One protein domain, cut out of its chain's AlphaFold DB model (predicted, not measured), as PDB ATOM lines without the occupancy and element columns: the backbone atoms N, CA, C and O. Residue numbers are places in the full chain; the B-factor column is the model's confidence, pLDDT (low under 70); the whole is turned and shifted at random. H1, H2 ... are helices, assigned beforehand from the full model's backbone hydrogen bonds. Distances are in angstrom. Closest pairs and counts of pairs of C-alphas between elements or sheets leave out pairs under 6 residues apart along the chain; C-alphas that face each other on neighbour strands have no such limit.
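This is residues 4 to 149 of the 211 residues of an uncharacterized protein of Bacillus atrophaeus (UniProt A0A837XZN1). Three long helices, H1, H3 and H4, make a slim, loosely packed bundle, with the short helix H2 across one end, touching the last parts of H1 and H4. H3 and H4 form a close hairpin, H1 runs beside it with few contacts, and the small H5 lies beyond H2 at the same end. The bundle is up and down, each of its helices running against the one before it in the chain. The printed part has 146 residues with five named helices, H1 to H5 in order, and no named strand; its class is all helix. It is loose, with a radius of gyration of the C-alphas of 21.3 A, and is a rod spanning 73 by 25 by 20 A.

H1, residues 4 to 37, begins at C-alpha 4 (-44.176, 21.235, -8.447) and is 49.5 A long. H2 is residues 46 to 56. H3, residues 65 to 94, is 42.8 A long. H4, residues 98 to 136, is 56.2 A long and ends at C-alpha 136 (-45.988, 17.904, 43.097). H5 is residues 142 to 145.

H1 and H4 are the hub, touching three helices each. H1 touches H4 with residues 4 to 15 alone, the same way at 11 degrees, a shallow tilt; the closest C-alphas, of Gly 4 and Thr 102, are 6.4 A apart. Its residues 22 to 29 alone touch H3, closest at the C-alphas of Val 25 and Phe 66, 6.5 A. H3 and H4 touch, opposite ways at a shallow tilt of 28 degrees, closest at the C-alphas of Gly 77 and Ser 111, 4.1 A. H2 is about perpendicular to H4, at 86 degrees, and touches its residues 131 to 136 alone; the C-alphas of Ala 51 and Gly 136 are closest, 4.7 A apart. H2 also touches H1, closest at the C-alphas of Ile 37 and His 56, 5.7 A. H5 is close to H2 but not clearly touching, and apart from H1, H3 and H4. In H1, H2, H3 and H4 every O i to N i+4 pair is within hydrogen-bond range; H5 is too short for one.

The C-alphas farthest apart, of Ala 94 and Asp 143, are 73.1 A apart. The printed part has no cut, and no link is long. The mean pLDDT of the printed part is 70.5; 47 residues are under 70, among them residues 4 to 26 and 136 to 149.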
ATOM      1  N   GLY A   4     -43.242  21.312  -9.574       58.50
ATOM      2  CA  GLY A   4     -44.176  21.235  -8.447       58.50
ATOM      3  C   GLY A   4     -44.284  19.846  -7.801       58.50
ATOM      4  O   GLY A   4     -44.466  19.756  -6.591       58.50
ATOM      5  N   THR A   5     -44.113  18.752  -8.560       63.59
ATOM      6  CA  THR A   5     -44.088  17.400  -7.963       63.59
ATOM      7  C   THR A   5     -42.809  17.172  -7.161       63.59
ATOM      8  O   THR A   5     -42.859  16.574  -6.093       63.59
ATOM      9  N   MET A   6     -41.673  17.690  -7.636       61.28
ATOM     10  CA  MET A   6     -40.395  17.590  -6.927       61.28
ATOM     11  C   MET A   6     -40.416  18.368  -5.601       61.28
ATOM     12  O   MET A   6     -40.035  17.821  -4.570       61.28
ATOM     13  N   ILE A   7     -40.945  19.597  -5.604       64.12
ATOM     14  CA  ILE A   7     -41.098  20.425  -4.393       64.12
ATOM     15  C   ILE A   7     -42.046  19.765  -3.382       64.12
ATOM     16  O   ILE A   7     -41.759  19.749  -2.182       64.12
ATOM     17  N   GLY A   8     -43.151  19.180  -3.859       61.12
ATOM     18  CA  GLY A   8     -44.077  18.420  -3.021       61.12
ATOM     19  C   GLY A   8     -43.396  17.227  -2.344       61.12
ATOM     20  O   GLY A   8     -43.497  17.078  -1.131       61.12
ATOM     21  N   ILE A   9     -42.633  16.425  -3.095       64.06
ATOM     22  CA  ILE A   9     -41.913  15.260  -2.553       64.06
ATOM     23  C   ILE A   9     -40.877  15.680  -1.502       64.06
ATOM     24  O   ILE A   9     -40.830  15.080  -0.430       64.06
ATOM     25  N   ILE A  10     -40.086  16.725  -1.770       65.75
ATOM     26  CA  ILE A  10     -39.083  17.234  -0.819       65.75
ATOM     27  C   ILE A  10     -39.761  17.722   0.468       65.75
ATOM     28  O   ILE A  10     -39.318  17.386   1.564       65.75
ATOM     29  N   SER A  11     -40.876  18.446   0.340       62.75
ATOM     30  CA  SER A  11     -41.660  18.920   1.488       62.75
ATOM     31  C   SER A  11     -42.246  17.760   2.299       62.75
ATOM     32  O   SER A  11     -42.149  17.742   3.523       62.75
ATOM     33  N   GLY A  12     -42.798  16.750   1.621       62.34
ATOM     34  CA  GLY A  12     -43.329  15.545   2.258       62.34
ATOM     35  C   GLY A  12     -42.256  14.746   2.999       62.34
ATOM     36  O   GLY A  12     -42.471  14.332   4.137       62.34
ATOM     37  N   ALA A  13     -41.078  14.577   2.395       64.75
ATOM     38  CA  ALA A  13     -39.945  13.895   3.018       64.75
ATOM     39  C   ALA A  13     -39.425  14.654   4.250       64.75
ATOM     40  O   ALA A  13     -39.170  14.039   5.286       64.75
ATOM     41  N   ALA A  14     -39.330  15.985   4.172       61.56
ATOM     42  CA  ALA A  14     -38.940  16.821   5.303       61.56
ATOM     43  C   ALA A  14     -39.956  16.734   6.454       61.56
ATOM     44  O   ALA A  14     -39.567  16.558   7.608       61.56
ATOM     45  N   ALA A  15     -41.258  16.778   6.148       63.59
ATOM     46  CA  ALA A  15     -42.316  16.623   7.144       63.59
ATOM     47  C   ALA A  15     -42.272  15.246   7.831       63.59
ATOM     48  O   ALA A  15     -42.400  15.165   9.054       63.59
ATOM     49  N   LEU A  16     -42.041  14.172   7.068       63.75
ATOM     50  CA  LEU A  16     -41.878  12.823   7.616       63.75
ATOM     51  C   LEU A  16     -40.647  12.721   8.520       63.75
ATOM     52  O   LEU A  16     -40.765  12.210   9.630       63.75
ATOM     53  N   ALA A  17     -39.499  13.253   8.095       63.50
ATOM     54  CA  ALA A  17     -38.274  13.233   8.890       63.50
ATOM     55  C   ALA A  17     -38.455  13.961  10.233       63.50
ATOM     56  O   ALA A  17     -38.133  13.410  11.285       63.50
ATOM     57  N   VAL A  18     -39.043  15.161  10.216       62.91
ATOM     58  CA  VAL A  18     -39.345  15.930  11.435       62.91
ATOM     59  C   VAL A  18     -40.362  15.193  12.313       62.91
ATOM     60  O   VAL A  18     -40.183  15.101  13.527       62.91
ATOM     61  N   GLY A  19     -41.404  14.598  11.728       62.41
ATOM     62  CA  GLY A  19     -42.370  13.783  12.470       62.41
ATOM     63  C   GLY A  19     -41.720  12.582  13.167       62.41
ATOM     64  O   GLY A  19     -41.949  12.350  14.356       62.41
ATOM     65  N   SER A  20     -40.858  11.848  12.458       64.38
ATOM     66  CA  SER A  20     -40.129  10.697  12.995       64.38
ATOM     67  C   SER A  20     -39.146  11.091  14.097       64.38
ATOM     68  O   SER A  20     -39.117  10.443  15.144       64.38
ATOM     69  N   ILE A  21     -38.384  12.173  13.911       67.31
ATOM     70  CA  ILE A  21     -37.470  12.689  14.939       67.31
ATOM     71  C   ILE A  21     -38.266  13.124  16.174       67.31
ATOM     72  O   ILE A  21     -37.906  12.756  17.289       67.31
ATOM     73  N   GLY A  22     -39.394  13.818  15.995       63.31
ATOM     74  CA  GLY A  22     -40.267  14.221  17.098       63.31
ATOM     75  C   GLY A  22     -40.790  13.031  17.907       63.31
ATOM     76  O   GLY A  22     -40.756  13.060  19.139       63.31
ATOM     77  N   ALA A  23     -41.197  11.950  17.236       68.56
ATOM     78  CA  ALA A  23     -41.621  10.717  17.896       68.56
ATOM     79  C   ALA A  23     -40.476  10.049  18.681       68.56
ATOM     80  O   ALA A  23     -40.682   9.600  19.811       68.56
ATOM     81  N   LEU A  24     -39.262  10.023  18.119       67.50
ATOM     82  CA  LEU A  24     -38.074   9.483  18.789       67.50
ATOM     83  C   LEU A  24     -37.698  10.302  20.027       67.50
ATOM     84  O   LEU A  24     -37.494   9.725  21.095       67.50
ATOM     85  N   VAL A  25     -37.660  11.632  19.914       67.25
ATOM     86  CA  VAL A  25     -37.340  12.530  21.034       67.25
ATOM     87  C   VAL A  25     -38.412  12.432  22.124       67.25
ATOM     88  O   VAL A  25     -38.075  12.326  23.302       67.25
ATOM     89  N   GLY A  26     -39.696  12.387  21.754       69.44
ATOM     90  CA  GLY A  26     -40.798  12.202  22.703       69.44
ATOM     91  C   GLY A  26     -40.745  10.851  23.427       69.44
ATOM     92  O   GLY A  26     -40.920  10.788  24.645       69.44
ATOM     93  N   SER A  27     -40.438   9.772  22.704       70.81
ATOM     94  CA  SER A  27     -40.258   8.436  23.284       70.81
ATOM     95  C   SER A  27     -39.056   8.380  24.230       70.81
ATOM     96  O   SER A  27     -39.173   7.882  25.352       70.81
ATOM     97  N   ALA A  28     -37.919   8.954  23.827       69.88
ATOM     98  CA  ALA A  28     -36.717   9.034  24.653       69.88
ATOM     99  C   ALA A  28     -36.970   9.817  25.947       69.88
ATOM    100  O   ALA A  28     -36.560   9.381  27.021       69.88
ATOM    101  N   PHE A  29     -37.708  10.924  25.864       73.56
ATOM    102  CA  PHE A  29     -38.103  11.708  27.028       73.56
ATOM    103  C   PHE A  29     -39.015  10.920  27.975       73.56
ATOM    104  O   PHE A  29     -38.790  10.903  29.184       73.56
ATOM    105  N   ASN A  30     -40.002  10.193  27.443       76.50
ATOM    106  CA  ASN A  30     -40.862   9.346  28.269       76.50
ATOM    107  C   ASN A  30     -40.073   8.205  28.935       76.50
ATOM    108  O   ASN A  30     -40.274   7.905  30.110       76.50
ATOM    109  N   ARG A  31     -39.118   7.609  28.214       76.94
ATOM    110  CA  ARG A  31     -38.217   6.587  28.755       76.94
ATOM    111  C   ARG A  31     -37.303   7.147  29.845       76.94
ATOM    112  O   ARG A  31     -37.074   6.473  30.840       76.94
ATOM    113  N   GLN A  32     -36.829   8.384  29.700       77.56
ATOM    114  CA  GLN A  32     -36.058   9.074  30.735       77.56
ATOM    115  C   GLN A  32     -36.888   9.276  32.010       77.56
ATOM    116  O   GLN A  32     -36.382   9.032  33.103       77.56
ATOM    117  N   ILE A  33     -38.165   9.660  31.885       79.12
ATOM    118  CA  ILE A  33     -39.087   9.787  33.028       79.12
ATOM    119  C   ILE A  33     -39.263   8.437  33.736       79.12
ATOM    120  O   ILE A  33     -39.091   8.362  34.948       79.12
ATOM    121  N   LEU A  34     -39.558   7.372  32.985       78.31
ATOM    122  CA  LEU A  34     -39.744   6.019  33.525       78.31
ATOM    123  C   LEU A  34     -38.488   5.501  34.240       78.31
ATOM    124  O   LEU A  34     -38.569   5.080  35.392       78.31
ATOM    125  N   ASN A  35     -37.320   5.630  33.602       79.88
ATOM    126  CA  ASN A  35     -36.038   5.225  34.181       79.88
ATOM    127  C   ASN A  35     -35.699   6.006  35.457       79.88
ATOM    128  O   ASN A  35     -35.134   5.434  36.381       79.88
ATOM    129  N   THR A  36     -36.034   7.299  35.517       77.88
ATOM    130  CA  THR A  36     -35.736   8.136  36.693       77.88
ATOM    131  C   THR A  36     -36.635   7.790  37.881       77.88
ATOM    132  O   THR A  36     -36.202   7.866  39.025       77.88
ATOM    133  N   ILE A  37     -37.883   7.395  37.620       79.88
ATOM    134  CA  ILE A  37     -38.815   6.936  38.660       79.88
ATOM    135  C   ILE A  37     -38.525   5.474  39.051       79.88
ATOM    136  O   ILE A  37     -38.870   5.059  40.153       79.88
ATOM    137  N   GLY A  38     -37.888   4.694  38.169       76.50
ATOM    138  CA  GLY A  38     -37.597   3.275  38.385       76.50
ATOM    139  C   GLY A  38     -38.799   2.360  38.133       76.50
ATOM    140  O   GLY A  38     -38.908   1.312  38.760       76.50
ATOM    141  N   VAL A  39     -39.720   2.759  37.247       77.00
ATOM    142  CA  VAL A  39     -40.944   2.001  36.930       77.00
ATOM    143  C   VAL A  39     -41.061   1.729  35.434       77.00
ATOM    144  O   VAL A  39     -40.732   2.585  34.616       77.00
ATOM    145  N   ASP A  40     -41.599   0.564  35.069       71.69
ATOM    146  CA  ASP A  40     -41.826   0.183  33.665       71.69
ATOM    147  C   ASP A  40     -43.012   0.925  33.028       71.69
ATOM    148  O   ASP A  40     -43.076   1.112  31.808       71.69
ATOM    149  N   SER A  41     -43.968   1.368  33.849       74.69
ATOM    150  CA  SER A  41     -45.138   2.122  33.411       74.69
ATOM    151  C   SER A  41     -45.614   3.114  34.477       74.69
ATOM    152  O   SER A  41     -45.456   2.912  35.680       74.69
ATOM    153  N   LEU A  42     -46.180   4.238  34.025       76.12
ATOM    154  CA  LEU A  42     -46.725   5.261  34.919       76.12
ATOM    155  C   LEU A  42     -48.118   4.848  35.428       76.12
ATOM    156  O   LEU A  42     -48.899   4.289  34.649       76.12
ATOM    157  N   PRO A  43     -48.480   5.192  36.680       76.12
ATOM    158  CA  PRO A  43     -49.817   4.939  37.207       76.12
ATOM    159  C   PRO A  43     -50.900   5.577  36.328       76.12
ATOM    160  O   PRO A  43     -50.699   6.641  35.737       76.12
ATOM    161  N   GLN A  44     -52.075   4.943  36.257       75.25
ATOM    162  CA  GLN A  44     -53.208   5.496  35.504       75.25
ATOM    163  C   GLN A  44     -53.883   6.668  36.220       75.25
ATOM    164  O   GLN A  44     -54.450   7.534  35.553       75.25
ATOM    165  N   ASP A  45     -53.808   6.708  37.553       77.00
ATOM    166  CA  ASP A  45     -54.325   7.831  38.325       77.00
ATOM    167  C   ASP A  45     -53.463   9.084  38.073       77.00
ATOM    168  O   ASP A  45     -52.260   9.066  38.362       77.00
ATOM    169  N   PRO A  46     -54.039  10.179  37.531       71.56
ATOM    170  CA  PRO A  46     -53.293  11.394  37.236       71.56
ATOM    171  C   PRO A  46     -52.627  11.991  38.478       71.56
ATOM    172  O   PRO A  46     -51.510  12.488  38.356       71.56
ATOM    173  N   LYS A  47     -53.252  11.917  39.662       75.88
ATOM    174  CA  LYS A  47     -52.646  12.458  40.888       75.88
ATOM    175  C   LYS A  47     -51.351  11.717  41.215       75.88
ATOM    176  O   LYS A  47     -50.288  12.333  41.232       75.88
ATOM    177  N   ARG A  48     -51.426  10.390  41.371       75.19
ATOM    178  CA  ARG A  48     -50.268   9.538  41.681       75.19
ATOM    179  C   ARG A  48     -49.189   9.606  40.600       75.19
ATOM    180  O   ARG A  48     -48.007   9.708  40.918       75.19
ATOM    181  N   LYS A  49     -49.582   9.634  39.321       79.69
ATOM    182  CA  LYS A  49     -48.665   9.802  38.182       79.69
ATOM    183  C   LYS A  49     -47.862  11.095  38.282       79.69
ATOM    184  O   LYS A  49     -46.637  11.047  38.258       79.69
ATOM    185  N   TYR A  50     -48.529  12.245  38.356       77.31
ATOM    186  CA  TYR A  50     -47.832  13.532  38.323       77.31
ATOM    187  C   TYR A  50     -47.087  13.830  39.623       77.31
ATOM    188  O   TYR A  50     -46.058  14.495  39.568       77.31
ATOM    189  N   ALA A  51     -47.531  13.282  40.754       76.00
ATOM    190  CA  ALA A  51     -46.815  13.388  42.017       76.00
ATOM    191  C   ALA A  51     -45.508  12.562  42.012       76.00
ATOM    192  O   ALA A  51     -44.454  13.085  42.369       76.00
ATOM    193  N   LEU A  52     -45.526  11.314  41.514       76.06
ATOM    194  CA  LEU A  52     -44.308  10.502  41.329       76.06
ATOM    195  C   LEU A  52     -43.302  11.176  40.395       76.06
ATOM    196  O   LEU A  52     -42.106  11.222  40.691       76.06
ATOM    197  N   ILE A  53     -43.816  11.720  39.289       80.50
ATOM    198  CA  ILE A  53     -43.040  12.490  38.323       80.50
ATOM    199  C   ILE A  53     -42.426  13.727  38.990       80.50
ATOM    200  O   ILE A  53     -41.232  13.955  38.844       80.50
ATOM    201  N   ALA A  54     -43.199  14.507  39.747       78.06
ATOM    202  CA  ALA A  54     -42.690  15.691  40.435       78.06
ATOM    203  C   ALA A  54     -41.611  15.354  41.479       78.06
ATOM    204  O   ALA A  54     -40.631  16.085  41.608       78.06
ATOM    205  N   LYS A  55     -41.775  14.233  42.195       77.62
ATOM    206  CA  LYS A  55     -40.855  13.786  43.250       77.62
ATOM    207  C   LYS A  55     -39.487  13.363  42.704       77.62
ATOM    208  O   LYS A  55     -38.475  13.700  43.310       77.62
ATOM    209  N   HIS A  56     -39.446  12.651  41.575       77.31
ATOM    210  CA  HIS A  56     -38.203  12.044  41.066       77.31
ATOM    211  C   HIS A  56     -37.603  12.784  39.865       77.31
ATOM    212  O   HIS A  56     -36.389  12.786  39.679       77.31
ATOM    213  N   CYS A  57     -38.416  13.456  39.051       71.81
ATOM    214  CA  CYS A  57     -37.977  14.033  37.783       71.81
ATOM    215  C   CYS A  57     -37.837  15.560  37.870       71.81
ATOM    216  O   CYS A  57     -38.538  16.292  37.171       71.81
ATOM    217  N   ARG A  58     -36.894  16.056  38.688       68.94
ATOM    218  CA  ARG A  58     -36.595  17.503  38.814       68.94
ATOM    219  C   ARG A  58     -36.292  18.188  37.475       68.94
ATOM    220  O   ARG A  58     -36.732  19.313  37.259       68.94
ATOM    221  N   PHE A  59     -35.661  17.472  36.541       68.62
ATOM    222  CA  PHE A  59     -35.357  17.953  35.186       68.62
ATOM    223  C   PHE A  59     -36.597  18.364  34.370       68.62
ATOM    224  O   PHE A  59     -36.467  19.003  33.333       68.62
ATOM    225  N   LEU A  60     -37.814  17.997  34.793       69.69
ATOM    226  CA  LEU A  60     -39.045  18.414  34.117       69.69
ATOM    227  C   LEU A  60     -39.398  19.879  34.322       69.69
ATOM    228  O   LEU A  60     -40.131  20.403  33.483       69.69
ATOM    229  N   GLY A  61     -38.934  20.496  35.410       65.25
ATOM    230  CA  GLY A  61     -39.073  21.934  35.652       65.25
ATOM    231  C   GLY A  61     -37.996  22.765  34.954       65.25
ATOM    232  O   GLY A  61     -38.119  23.982  34.881       65.25
ATOM    233  N   GLU A  62     -36.963  22.109  34.427       71.00
ATOM    234  CA  GLU A  62     -35.844  22.740  33.736       71.00
ATOM    235  C   GLU A  62     -36.020  22.662  32.217       71.00
ATOM    236  O   GLU A  62     -36.786  21.853  31.681       71.00
ATOM    237  N   TRP A  63     -35.292  23.529  31.515       70.38
ATOM    238  CA  TRP A  63     -35.259  23.539  30.060       70.38
ATOM    239  C   TRP A  63     -34.593  22.267  29.531       70.38
ATOM    240  O   TRP A  63     -33.403  22.045  29.758       70.38
ATOM    241  N   ASN A  64     -35.334  21.436  28.794       72.81
ATOM    242  CA  ASN A  64     -34.815  20.163  28.297       72.81
ATOM    243  C   ASN A  64     -34.560  20.163  26.775       72.81
ATOM    244  O   ASN A  64     -34.994  21.037  26.019       72.81
ATOM    245  N   ARG A  65     -33.885  19.116  26.285       67.19
ATOM    246  CA  ARG A  65     -33.673  18.851  24.851       67.19
ATOM    247  C   ARG A  65     -34.985  18.759  24.069       67.19
ATOM    248  O   ARG A  65     -35.019  19.166  22.914       67.19
ATOM    249  N   PHE A  66     -36.058  18.266  24.692       70.62
ATOM    250  CA  PHE A  66     -37.398  18.266  24.094       70.62
ATOM    251  C   PHE A  66     -37.916  19.693  23.851       70.62
ATOM    252  O   PHE A  66     -38.430  19.981  22.773       70.62
ATOM    253  N   ASP A  67     -37.717  20.596  24.814       69.00
ATOM    254  CA  ASP A  67     -38.125  22.000  24.702       69.00
ATOM    255  C   ASP A  67     -37.291  22.714  23.624       69.00
ATOM    256  O   ASP A  67     -37.833  23.409  22.766       69.00
ATOM    257  N   SER A  68     -35.985  22.427  23.580       73.00
ATOM    258  CA  SER A  68     -35.069  22.918  22.536       73.00
ATOM    259  C   SER A  68     -35.468  22.442  21.135       73.00
ATOM    260  O   SER A  68     -35.502  23.236  20.198       73.00
ATOM    261  N   TYR A  69     -35.807  21.157  20.988       74.88
ATOM    262  CA  TYR A  69     -36.309  20.596  19.733       74.88
ATOM    263  C   TYR A  69     -37.609  21.280  19.304       74.88
ATOM    264  O   TYR A  69     -37.772  21.635  18.140       74.88
ATOM    265  N   ASN A  70     -38.522  21.502  20.248       74.25
ATOM    266  CA  ASN A  70     -39.801  22.123  19.953       74.25
ATOM    267  C   ASN A  70     -39.642  23.575  19.468       74.25
ATOM    268  O   ASN A  70     -40.225  23.954  18.455       74.25
ATOM    269  N   VAL A  71     -38.788  24.361  20.133       74.00
ATOM    270  CA  VAL A  71     -38.440  25.720  19.686       74.00
ATOM    271  C   VAL A  71     -37.754  25.701  18.325       74.00
ATOM    272  O   VAL A  71     -38.056  26.536  17.478       74.00
ATOM    273  N   PHE A  72     -36.869  24.739  18.071       71.62
ATOM    274  CA  PHE A  72     -36.232  24.602  16.765       71.62
ATOM    275  C   PHE A  72     -37.256  24.356  15.647       71.62
ATOM    276  O   PHE A  72     -37.220  25.045  14.630       71.62
ATOM    277  N   VAL A  73     -38.213  23.441  15.852       72.50
ATOM    278  CA  VAL A  73     -39.309  23.183  14.898       72.50
ATOM    279  C   VAL A  73     -40.169  24.433  14.687       72.50
ATOM    280  O   VAL A  73     -40.540  24.738  13.554       72.50
ATOM    281  N   PHE A  74     -40.442  25.195  15.750       73.12
ATOM    282  CA  PHE A  74     -41.158  26.468  15.661       73.12
ATOM    283  C   PHE A  74     -40.418  27.497  14.798       73.12
ATOM    284  O   PHE A  74     -40.998  28.061  13.871       73.12
ATOM    285  N   LEU A  75     -39.130  27.720  15.079       70.81
ATOM    286  CA  LEU A  75     -38.286  28.682  14.365       70.81
ATOM    287  C   LEU A  75     -38.136  28.320  12.892       70.81
ATOM    288  O   LEU A  75     -38.192  29.188  12.026       70.81
ATOM    289  N   LEU A  76     -37.998  27.031  12.603       76.62
ATOM    290  CA  LEU A  76     -38.003  26.511  11.249       76.62
ATOM    291  C   LEU A  76     -39.336  26.799  10.526       76.62
ATOM    292  O   LEU A  76     -39.339  27.183   9.357       76.62
ATOM    293  N   GLY A  77     -40.470  26.667  11.222       73.25
ATOM    294  CA  GLY A  77     -41.779  27.054  10.694       73.25
ATOM    295  C   GLY A  77     -41.877  28.557  10.409       73.25
ATOM    296  O   GLY A  77     -42.330  28.949   9.334       73.25
ATOM    297  N   ILE A  78     -41.377  29.400  11.318       72.94
ATOM    298  CA  ILE A  78     -41.281  30.856  11.115       72.94
ATOM    299  C   ILE A  78     -40.383  31.197   9.925       72.94
ATOM    300  O   ILE A  78     -40.734  32.074   9.141       72.94
ATOM    301  N   LEU A  79     -39.254  30.509   9.750       76.31
ATOM    302  CA  LEU A  79     -38.345  30.743   8.629       76.31
ATOM    303  C   LEU A  79     -39.046  30.503   7.284       76.31
ATOM    304  O   LEU A  79     -38.925  31.320   6.372       76.31
ATOM    305  N   PHE A  80     -39.830  29.428   7.170       76.88
ATOM    306  CA  PHE A  80     -40.644  29.197   5.978       76.88
ATOM    307  C   PHE A  80     -41.749  30.233   5.800       76.88
ATOM    308  O   PHE A  80     -42.010  30.646   4.672       76.88
ATOM    309  N   LEU A  81     -42.369  30.695   6.889       77.44
ATOM    310  CA  LEU A  81     -43.367  31.760   6.819       77.44
ATOM    311  C   LEU A  81     -42.744  33.066   6.301       77.44
ATOM    312  O   LEU A  81     -43.307  33.707   5.416       77.44
ATOM    313  N   ALA A  82     -41.558  33.423   6.799       73.50
ATOM    314  CA  ALA A  82     -40.793  34.576   6.338       73.50
ATOM    315  C   ALA A  82     -40.394  34.431   4.861       73.50
ATOM    316  O   ALA A  82     -40.558  35.371   4.087       73.50
ATOM    317  N   GLY A  83     -39.956  33.239   4.444       73.75
ATOM    318  CA  GLY A  83     -39.682  32.929   3.040       73.75
ATOM    319  C   GLY A  83     -40.918  33.080   2.146       73.75
ATOM    320  O   GLY A  83     -40.825  33.657   1.065       73.75
ATOM    321  N   ALA A  84     -42.090  32.613   2.595       78.81
ATOM    322  CA  ALA A  84     -43.348  32.801   1.872       78.81
ATOM    323  C   ALA A  84     -43.718  34.290   1.773       78.81
ATOM    324  O   ALA A  84     -44.115  34.748   0.704       78.81
ATOM    325  N   GLY A  85     -43.537  35.055   2.855       73.12
ATOM    326  CA  GLY A  85     -43.744  36.504   2.873       73.12
ATOM    327  C   GLY A  85     -42.815  37.253   1.912       73.12
ATOM    328  O   GLY A  85     -43.274  38.108   1.160       73.12
ATOM    329  N   ALA A  86     -41.533  36.887   1.858       77.75
ATOM    330  CA  ALA A  86     -40.582  37.465   0.909       77.75
ATOM    331  C   ALA A  86     -40.993  37.193  -0.550       77.75
ATOM    332  O   ALA A  86     -40.943  38.095  -1.383       77.75
ATOM    333  N   LEU A  87     -41.468  35.979  -0.855       79.69
ATOM    334  CA  LEU A  87     -41.976  35.637  -2.188       79.69
ATOM    335  C   LEU A  87     -43.227  36.444  -2.565       79.69
ATOM    336  O   LEU A  87     -43.366  36.824  -3.727       79.69
ATOM    337  N   VAL A  88     -44.100  36.755  -1.599       78.56
ATOM    338  CA  VAL A  88     -45.244  37.658  -1.815       78.56
ATOM    339  C   VAL A  88     -44.768  39.053  -2.208       78.56
ATOM    340  O   VAL A  88     -45.255  39.596  -3.194       78.56
ATOM    341  N   ILE A  89     -43.808  39.623  -1.474       75.50
ATOM    342  CA  ILE A  89     -43.278  40.968  -1.752       75.50
ATOM    343  C   ILE A  89     -42.652  41.015  -3.152       75.50
ATOM    344  O   ILE A  89     -43.012  41.866  -3.960       75.50
ATOM    345  N   ILE A  90     -41.804  40.035  -3.484       75.62
ATOM    346  CA  ILE A  90     -41.156  39.937  -4.803       75.62
ATOM    347  C   ILE A  90     -42.196  39.821  -5.927       75.62
ATOM    348  O   ILE A  90     -42.034  40.423  -6.986       75.62
ATOM    349  N   ARG A  91     -43.287  39.075  -5.707       75.75
ATOM    350  CA  ARG A  91     -44.388  38.967  -6.673       75.75
ATOM    351  C   ARG A  91     -45.072  40.312  -6.920       75.75
ATOM    352  O   ARG A  91     -45.424  40.597  -8.064       75.75
ATOM    353  N   PHE A  92     -45.294  41.099  -5.867       73.00
ATOM    354  CA  PHE A  92     -45.904  42.426  -5.979       73.00
ATOM    355  C   PHE A  92     -45.021  43.406  -6.763       73.00
ATOM    356  O   PHE A  92     -45.560  44.221  -7.505       73.00
ATOM    357  N   GLU A  93     -43.694  43.308  -6.645       73.00
ATOM    358  CA  GLU A  93     -42.751  44.221  -7.308       73.00
ATOM    359  C   GLU A  93     -42.391  43.814  -8.748       73.00
ATOM    360  O   GLU A  93     -42.295  44.673  -9.621       73.00
ATOM    361  N   ALA A  94     -42.189  42.519  -9.017       73.31
ATOM    362  CA  ALA A  94     -41.610  42.038 -10.280       73.31
ATOM    363  C   ALA A  94     -42.610  41.337 -11.222       73.31
ATOM    364  O   ALA A  94     -42.243  40.944 -12.331       73.31
ATOM    365  N   GLY A  95     -43.868  41.170 -10.799       62.16
ATOM    366  CA  GLY A  95     -44.842  40.326 -11.489       62.16
ATOM    367  C   GLY A  95     -44.637  38.837 -11.175       62.16
ATOM    368  O   GLY A  95     -43.522  38.356 -10.985       62.16
ATOM    369  N   GLY A  96     -45.739  38.091 -11.061       66.56
ATOM    370  CA  GLY A  96     -45.715  36.703 -10.591       66.56
ATOM    371  C   GLY A  96     -45.464  35.672 -11.687       66.56
ATOM    372  O   GLY A  96     -46.120  35.688 -12.728       66.56
ATOM    373  N   THR A  97     -44.582  34.712 -11.409       74.56
ATOM    374  CA  THR A  97     -44.430  33.487 -12.210       74.56
ATOM    375  C   THR A  97     -45.151  32.301 -11.548       74.56
ATOM    376  O   THR A  97     -45.180  32.201 -10.319       74.56
ATOM    377  N   PRO A  98     -45.671  31.325 -12.318       68.00
ATOM    378  CA  PRO A  98     -46.334  30.141 -11.753       68.00
ATOM    379  C   PRO A  98     -45.409  29.281 -10.868       68.00
ATOM    380  O   PRO A  98     -45.870  28.539  -9.995       68.00
ATOM    381  N   PHE A  99     -44.089  29.387 -11.057       72.94
ATOM    382  CA  PHE A  99     -43.101  28.763 -10.176       72.94
ATOM    383  C   PHE A  99     -43.059  29.427  -8.792       72.94
ATOM    384  O   PHE A  99     -43.067  28.714  -7.787       72.94
ATOM    385  N   GLN A 100     -43.073  30.763  -8.726       74.12
ATOM    386  CA  GLN A 100     -43.110  31.505  -7.460       74.12
ATOM    387  C   GLN A 100     -44.376  31.195  -6.659       74.12
ATOM    388  O   GLN A 100     -44.273  30.965  -5.459       74.12
ATOM    389  N   ASP A 101     -45.536  31.087  -7.314       73.19
ATOM    390  CA  ASP A 101     -46.794  30.708  -6.652       73.19
ATOM    391  C   ASP A 101     -46.718  29.308  -6.024       73.19
ATOM    392  O   ASP A 101     -47.136  29.093  -4.883       73.19
ATOM    393  N   THR A 102     -46.124  28.353  -6.744       72.12
ATOM    394  CA  THR A 102     -45.943  26.979  -6.252       72.12
ATOM    395  C   THR A 102     -44.970  26.931  -5.069       72.12
ATOM    396  O   THR A 102     -45.214  26.224  -4.090       72.12
ATOM    397  N   LEU A 103     -43.872  27.687  -5.143       74.06
ATOM    398  CA  LEU A 103     -42.864  27.755  -4.086       74.06
ATOM    399  C   LEU A 103     -43.399  28.468  -2.835       74.06
ATOM    400  O   LEU A 103     -43.198  27.990  -1.720       74.06
ATOM    401  N   GLN A 104     -44.142  29.560  -3.021       78.69
ATOM    402  CA  GLN A 104     -44.810  30.292  -1.949       78.69
ATOM    403  C   GLN A 104     -45.819  29.394  -1.230       78.69
ATOM    404  O   GLN A 104     -45.812  29.333  -0.002       78.69
ATOM    405  N   LEU A 105     -46.651  28.659  -1.977       74.81
ATOM    406  CA  LEU A 105     -47.603  27.715  -1.398       74.81
ATOM    407  C   LEU A 105     -46.885  26.612  -0.609       74.81
ATOM    408  O   LEU A 105     -47.300  26.289   0.501       74.81
ATOM    409  N   ALA A 106     -45.787  26.065  -1.137       71.31
ATOM    410  CA  ALA A 106     -44.999  25.048  -0.443       71.31
ATOM    411  C   ALA A 106     -44.402  25.570   0.875       71.31
ATOM    412  O   ALA A 106     -44.465  24.885   1.897       71.31
ATOM    413  N   PHE A 107     -43.861  26.789   0.886       76.69
ATOM    414  CA  PHE A 107     -43.357  27.421   2.107       76.69
ATOM    415  C   PHE A 107     -44.480  27.698   3.107       76.69
ATOM    416  O   PHE A 107     -44.336  27.393   4.289       76.69
ATOM    417  N   LEU A 108     -45.635  28.172   2.637       74.62
ATOM    418  CA  LEU A 108     -46.791  28.423   3.491       74.62
ATOM    419  C   LEU A 108     -47.289  27.130   4.154       74.62
ATOM    420  O   LEU A 108     -47.453  27.087   5.372       74.62
ATOM    421  N   VAL A 109     -47.462  26.054   3.382       74.62
ATOM    422  CA  VAL A 109     -47.921  24.753   3.894       74.62
ATOM    423  C   VAL A 109     -46.933  24.168   4.907       74.62
ATOM    424  O   VAL A 109     -47.357  23.696   5.968       74.62
ATOM    425  N   ASN A 110     -45.626  24.228   4.631       73.94
ATOM    426  CA  ASN A 110     -44.607  23.758   5.575       73.94
ATOM    427  C   ASN A 110     -44.593  24.602   6.855       73.94
ATOM    428  O   ASN A 110     -44.592  24.040   7.949       73.94
ATOM    429  N   SER A 111     -44.665  25.932   6.734       77.12
ATOM    430  CA  SER A 111     -44.713  26.838   7.887       77.12
ATOM    431  C   SER A 111     -45.887  26.523   8.811       77.12
ATOM    432  O   SER A 111     -45.695  26.310  10.008       77.12
ATOM    433  N   LEU A 112     -47.090  26.389   8.242       73.62
ATOM    434  CA  LEU A 112     -48.311  26.125   8.989       73.62
ATOM    435  C   LEU A 112     -48.236  24.769   9.691       73.62
ATOM    436  O   LEU A 112     -48.587  24.656  10.862       73.62
ATOM    437  N   SER A 113     -47.733  23.750   8.994       75.56
ATOM    438  CA  SER A 113     -47.567  22.404   9.540       75.56
ATOM    439  C   SER A 113     -46.600  22.401  10.724       75.56
ATOM    440  O   SER A 113     -46.908  21.845  11.776       75.56
ATOM    441  N   TRP A 114     -45.447  23.052  10.582       77.56
ATOM    442  CA  TRP A 114     -44.386  23.025  11.589       77.56
ATOM    443  C   TRP A 114     -44.744  23.863  12.816       77.56
ATOM    444  O   TRP A 114     -44.590  23.391  13.944       77.56
ATOM    445  N   ILE A 115     -45.331  25.045  12.612       75.00
ATOM    446  CA  ILE A 115     -45.864  25.877  13.698       75.00
ATOM    447  C   ILE A 115     -46.975  25.134  14.440       75.00
ATOM    448  O   ILE A 115     -46.996  25.140  15.670       75.00
ATOM    449  N   THR A 116     -47.868  24.446  13.723       72.75
ATOM    450  CA  THR A 116     -48.970  23.686  14.332       72.75
ATOM    451  C   THR A 116     -48.449  22.528  15.176       72.75
ATOM    452  O   THR A 116     -48.835  22.395  16.337       72.75
ATOM    453  N   VAL A 117     -47.540  21.711  14.629       74.44
ATOM    454  CA  VAL A 117     -46.906  20.609  15.370       74.44
ATOM    455  C   VAL A 117     -46.217  21.148  16.617       74.44
ATOM    456  O   VAL A 117     -46.440  20.630  17.711       74.44
ATOM    457  N   SER A 118     -45.441  22.222  16.475       76.56
ATOM    458  CA  SER A 118     -44.749  22.829  17.605       76.56
ATOM    459  C   SER A 118     -45.710  23.357  18.675       76.56
ATOM    460  O   SER A 118     -45.541  23.072  19.862       76.56
ATOM    461  N   SER A 119     -46.781  24.038  18.263       71.19
ATOM    462  CA  SER A 119     -47.819  24.561  19.158       71.19
ATOM    463  C   SER A 119     -48.484  23.445  19.962       71.19
ATOM    464  O   SER A 119     -48.660  23.574  21.173       71.19
ATOM    465  N   VAL A 120     -48.796  22.311  19.323       72.94
ATOM    466  CA  VAL A 120     -49.369  21.136  20.000       72.94
ATOM    467  C   VAL A 120     -48.389  20.555  21.023       72.94
ATOM    468  O   VAL A 120     -48.786  20.262  22.152       72.94
ATOM    469  N   LEU A 121     -47.109  20.419  20.665       74.94
ATOM    470  CA  LEU A 121     -46.076  19.932  21.585       74.94
ATOM    471  C   LEU A 121     -45.867  20.896  22.761       74.94
ATOM    472  O   LEU A 121     -45.734  20.450  23.902       74.94
ATOM    473  N   MET A 122     -45.894  22.209  22.506       73.69
ATOM    474  CA  MET A 122     -45.780  23.245  23.538       73.69
ATOM    475  C   MET A 122     -46.965  23.187  24.496       73.69
ATOM    476  O   MET A 122     -46.774  23.198  25.710       73.69
ATOM    477  N   LEU A 123     -48.184  23.060  23.967       70.69
ATOM    478  CA  LEU A 123     -49.392  22.956  24.776       70.69
ATOM    479  C   LEU A 123     -49.374  21.689  25.642       70.69
ATOM    480  O   LEU A 123     -49.654  21.753  26.837       70.69
ATOM    481  N   GLY A 124     -48.988  20.545  25.068       72.00
ATOM    482  CA  GLY A 124     -48.831  19.295  25.814       72.00
ATOM    483  C   GLY A 124     -47.810  19.422  26.949       72.00
ATOM    484  O   GLY A 124     -48.087  19.023  28.082       72.00
ATOM    485  N   ARG A 125     -46.662  20.050  26.671       73.69
ATOM    486  CA  ARG A 125     -45.620  20.326  27.665       73.69
ATOM    487  C   ARG A 125     -46.103  21.264  28.769       73.69
ATOM    488  O   ARG A 125     -45.864  20.988  29.943       73.69
ATOM    489  N   PHE A 126     -46.814  22.329  28.411       74.94
ATOM    490  CA  PHE A 126     -47.394  23.278  29.359       74.94
ATOM    491  C   PHE A 126     -48.410  22.599  30.283       74.94
ATOM    492  O   PHE A 126     -48.337  22.741  31.502       74.94
ATOM    493  N   ILE A 127     -49.310  21.784  29.724       74.25
ATOM    494  CA  ILE A 127     -50.270  20.997  30.506       74.25
ATOM    495  C   ILE A 127     -49.528  20.063  31.468       74.25
ATOM    496  O   ILE A 127     -49.905  19.977  32.638       74.25
ATOM    497  N   GLN A 128     -48.471  19.387  31.012       75.38
ATOM    498  CA  GLN A 128     -47.661  18.512  31.859       75.38
ATOM    499  C   GLN A 128     -47.021  19.282  33.022       75.38
ATOM    500  O   GLN A 128     -47.112  18.829  34.160       75.38
ATOM    501  N   LEU A 129     -46.430  20.452  32.762       75.50
ATOM    502  CA  LEU A 129     -45.853  21.332  33.786       75.50
ATOM    503  C   LEU A 129     -46.902  21.805  34.797       75.50
ATOM    504  O   LEU A 129     -46.678  21.702  35.999       75.50
ATOM    505  N   MET A 130     -48.074  22.237  34.328       76.69
ATOM    506  CA  MET A 130     -49.186  22.643  35.192       76.69
ATOM    507  C   MET A 130     -49.644  21.510  36.116       76.69
ATOM    508  O   MET A 130     -49.907  21.736  37.296       76.69
ATOM    509  N   HIS A 131     -49.719  20.279  35.602       77.00
ATOM    510  CA  HIS A 131     -50.063  19.115  36.417       77.00
ATOM    511  C   HIS A 131     -48.953  18.778  37.420       77.00
ATOM    512  O   HIS A 131     -49.249  18.537  38.587       77.00
ATOM    513  N   VAL A 132     -47.687  18.806  37.004       77.88
ATOM    514  CA  VAL A 132     -46.540  18.594  37.904       77.88
ATOM    515  C   VAL A 132     -46.525  19.639  39.019       77.88
ATOM    516  O   VAL A 132     -46.358  19.273  40.175       77.88
ATOM    517  N   TYR A 133     -46.784  20.910  38.716       76.44
ATOM    518  CA  TYR A 133     -46.857  21.969  39.724       76.44
ATOM    519  C   TYR A 133     -48.039  21.770  40.683       76.44
ATOM    520  O   TYR A 133     -47.884  21.845  41.897       76.44
ATOM    521  N   LYS A 134     -49.225  21.444  40.156       75.69
ATOM    522  CA  LYS A 134     -50.431  21.230  40.967       75.69
ATOM    523  C   LYS A 134     -50.322  20.022  41.903       75.69
ATOM    524  O   LYS A 134     -50.799  20.088  43.033       75.69
ATOM    525  N   TYR A 135     -49.754  18.915  41.425       70.19
ATOM    526  CA  TYR A 135     -49.720  17.641  42.155       70.19
ATOM    527  C   TYR A 135     -48.390  17.373  42.864       70.19
ATOM    528  O   TYR A 135     -48.362  16.588  43.802       70.19
ATOM    529  N   GLY A 136     -47.304  18.037  42.470       63.03
ATOM    530  CA  GLY A 136     -45.988  17.904  43.097       63.03
ATOM    531  C   GLY A 136     -45.850  18.599  44.449       63.03
ATOM    532  O   GLY A 136     -44.953  18.261  45.212       63.03
ATOM    533  N   VAL A 137     -46.744  19.542  44.759       58.72
ATOM    534  CA  VAL A 137     -46.785  20.246  46.053       58.72
ATOM    535  C   VAL A 137     -47.514  19.422  47.128       58.72
ATOM    536  O   VAL A 137     -47.393  19.713  48.315       58.72
ATOM    537  N   GLN A 138     -48.261  18.378  46.750       58.00
ATOM    538  CA  GLN A 138     -48.984  17.539  47.708       58.00
ATOM    539  C   GLN A 138     -48.064  16.436  48.260       58.00
ATOM    540  O   GLN A 138     -47.485  15.690  47.465       58.00
ATOM    541  N   PRO A 139     -47.914  16.300  49.593       51.91
ATOM    542  CA  PRO A 139     -47.122  15.226  50.178       51.91
ATOM    543  C   PRO A 139     -47.771  13.877  49.850       51.91
ATOM    544  O   PRO A 139     -48.933  13.634  50.171       51.91
ATOM    545  N   ILE A 140     -47.019  13.013  49.170       54.00
ATOM    546  CA  ILE A 140     -47.422  11.636  48.870       54.00
ATOM    547  C   ILE A 140     -47.168  10.812  50.134       54.00
ATOM    548  O   ILE A 140     -46.026  10.765  50.596       54.00
ATOM    549  N   SER A 141     -48.207  10.182  50.684       46.34
ATOM    550  CA  SER A 141     -48.070   9.242  51.805       46.34
ATOM    551  C   SER A 141     -47.327   7.980  51.347       46.34
ATOM    552  O   SER A 141     -47.539   7.514  50.227       46.34
ATOM    553  N   GLU A 142     -46.457   7.419  52.190       52.34
ATOM    554  CA  GLU A 142     -45.618   6.251  51.858       52.34
ATOM    555  C   GLU A 142     -46.428   4.998  51.469       52.34
ATOM    556  O   GLU A 142     -45.951   4.189  50.667       52.34
ATOM    557  N   ASP A 143     -47.682   4.893  51.918       46.81
ATOM    558  CA  ASP A 143     -48.609   3.794  51.596       46.81
ATOM    559  C   ASP A 143     -49.008   3.717  50.109       46.81
ATOM    560  O   ASP A 143     -49.352   2.648  49.598       46.81
ATOM    561  N   ASP A 144     -48.892   4.819  49.361       48.53
ATOM    562  CA  ASP A 144     -49.162   4.851  47.919       48.53
ATOM    563  C   ASP A 144     -47.986   4.322  47.082       48.53
ATOM    564  O   ASP A 144     -47.996   4.421  45.854       48.53
ATOM    565  N   THR A 145     -46.946   3.748  47.685       48.62
ATOM    566  CA  THR A 145     -45.780   3.225  46.949       48.62
ATOM    567  C   THR A 145     -45.836   1.704  46.758       48.62
ATOM    568  O   THR A 145     -45.198   1.178  45.851       48.62
ATOM    569  N   THR A 146     -46.665   0.999  47.534       48.84
ATOM    570  CA  THR A 146     -46.639  -0.473  47.676       48.84
ATOM    571  C   THR A 146     -47.832  -1.205  47.052       48.84
ATOM    572  O   THR A 146     -47.824  -2.432  46.963       48.84
ATOM    573  N   ALA A 147     -48.860  -0.495  46.576       45.16
ATOM    574  CA  ALA A 147     -50.027  -1.136  45.969       45.16
ATOM    575  C   ALA A 147     -49.699  -1.739  44.585       45.16
ATOM    576  O   ALA A 147     -49.374  -1.006  43.646       45.16
ATOM    577  N   ALA A 148     -49.810  -3.071  44.495       45.81
ATOM    578  CA  ALA A 148     -49.526  -3.921  43.337       45.81
ATOM    579  C   ALA A 148     -50.145  -3.426  42.005       45.81
ATOM    580  O   ALA A 148     -51.246  -2.865  42.003       45.81
ATOM    581  N   PRO A 149     -49.485  -3.664  40.851       49.78
ATOM    582  CA  PRO A 149     -49.961  -3.176  39.560       49.78
ATOM    583  C   PRO A 149     -51.240  -3.914  39.115       49.78
ATOM    584  O   PRO A 149     -51.263  -5.147  39.085       49.78
TER     585      PRO A 149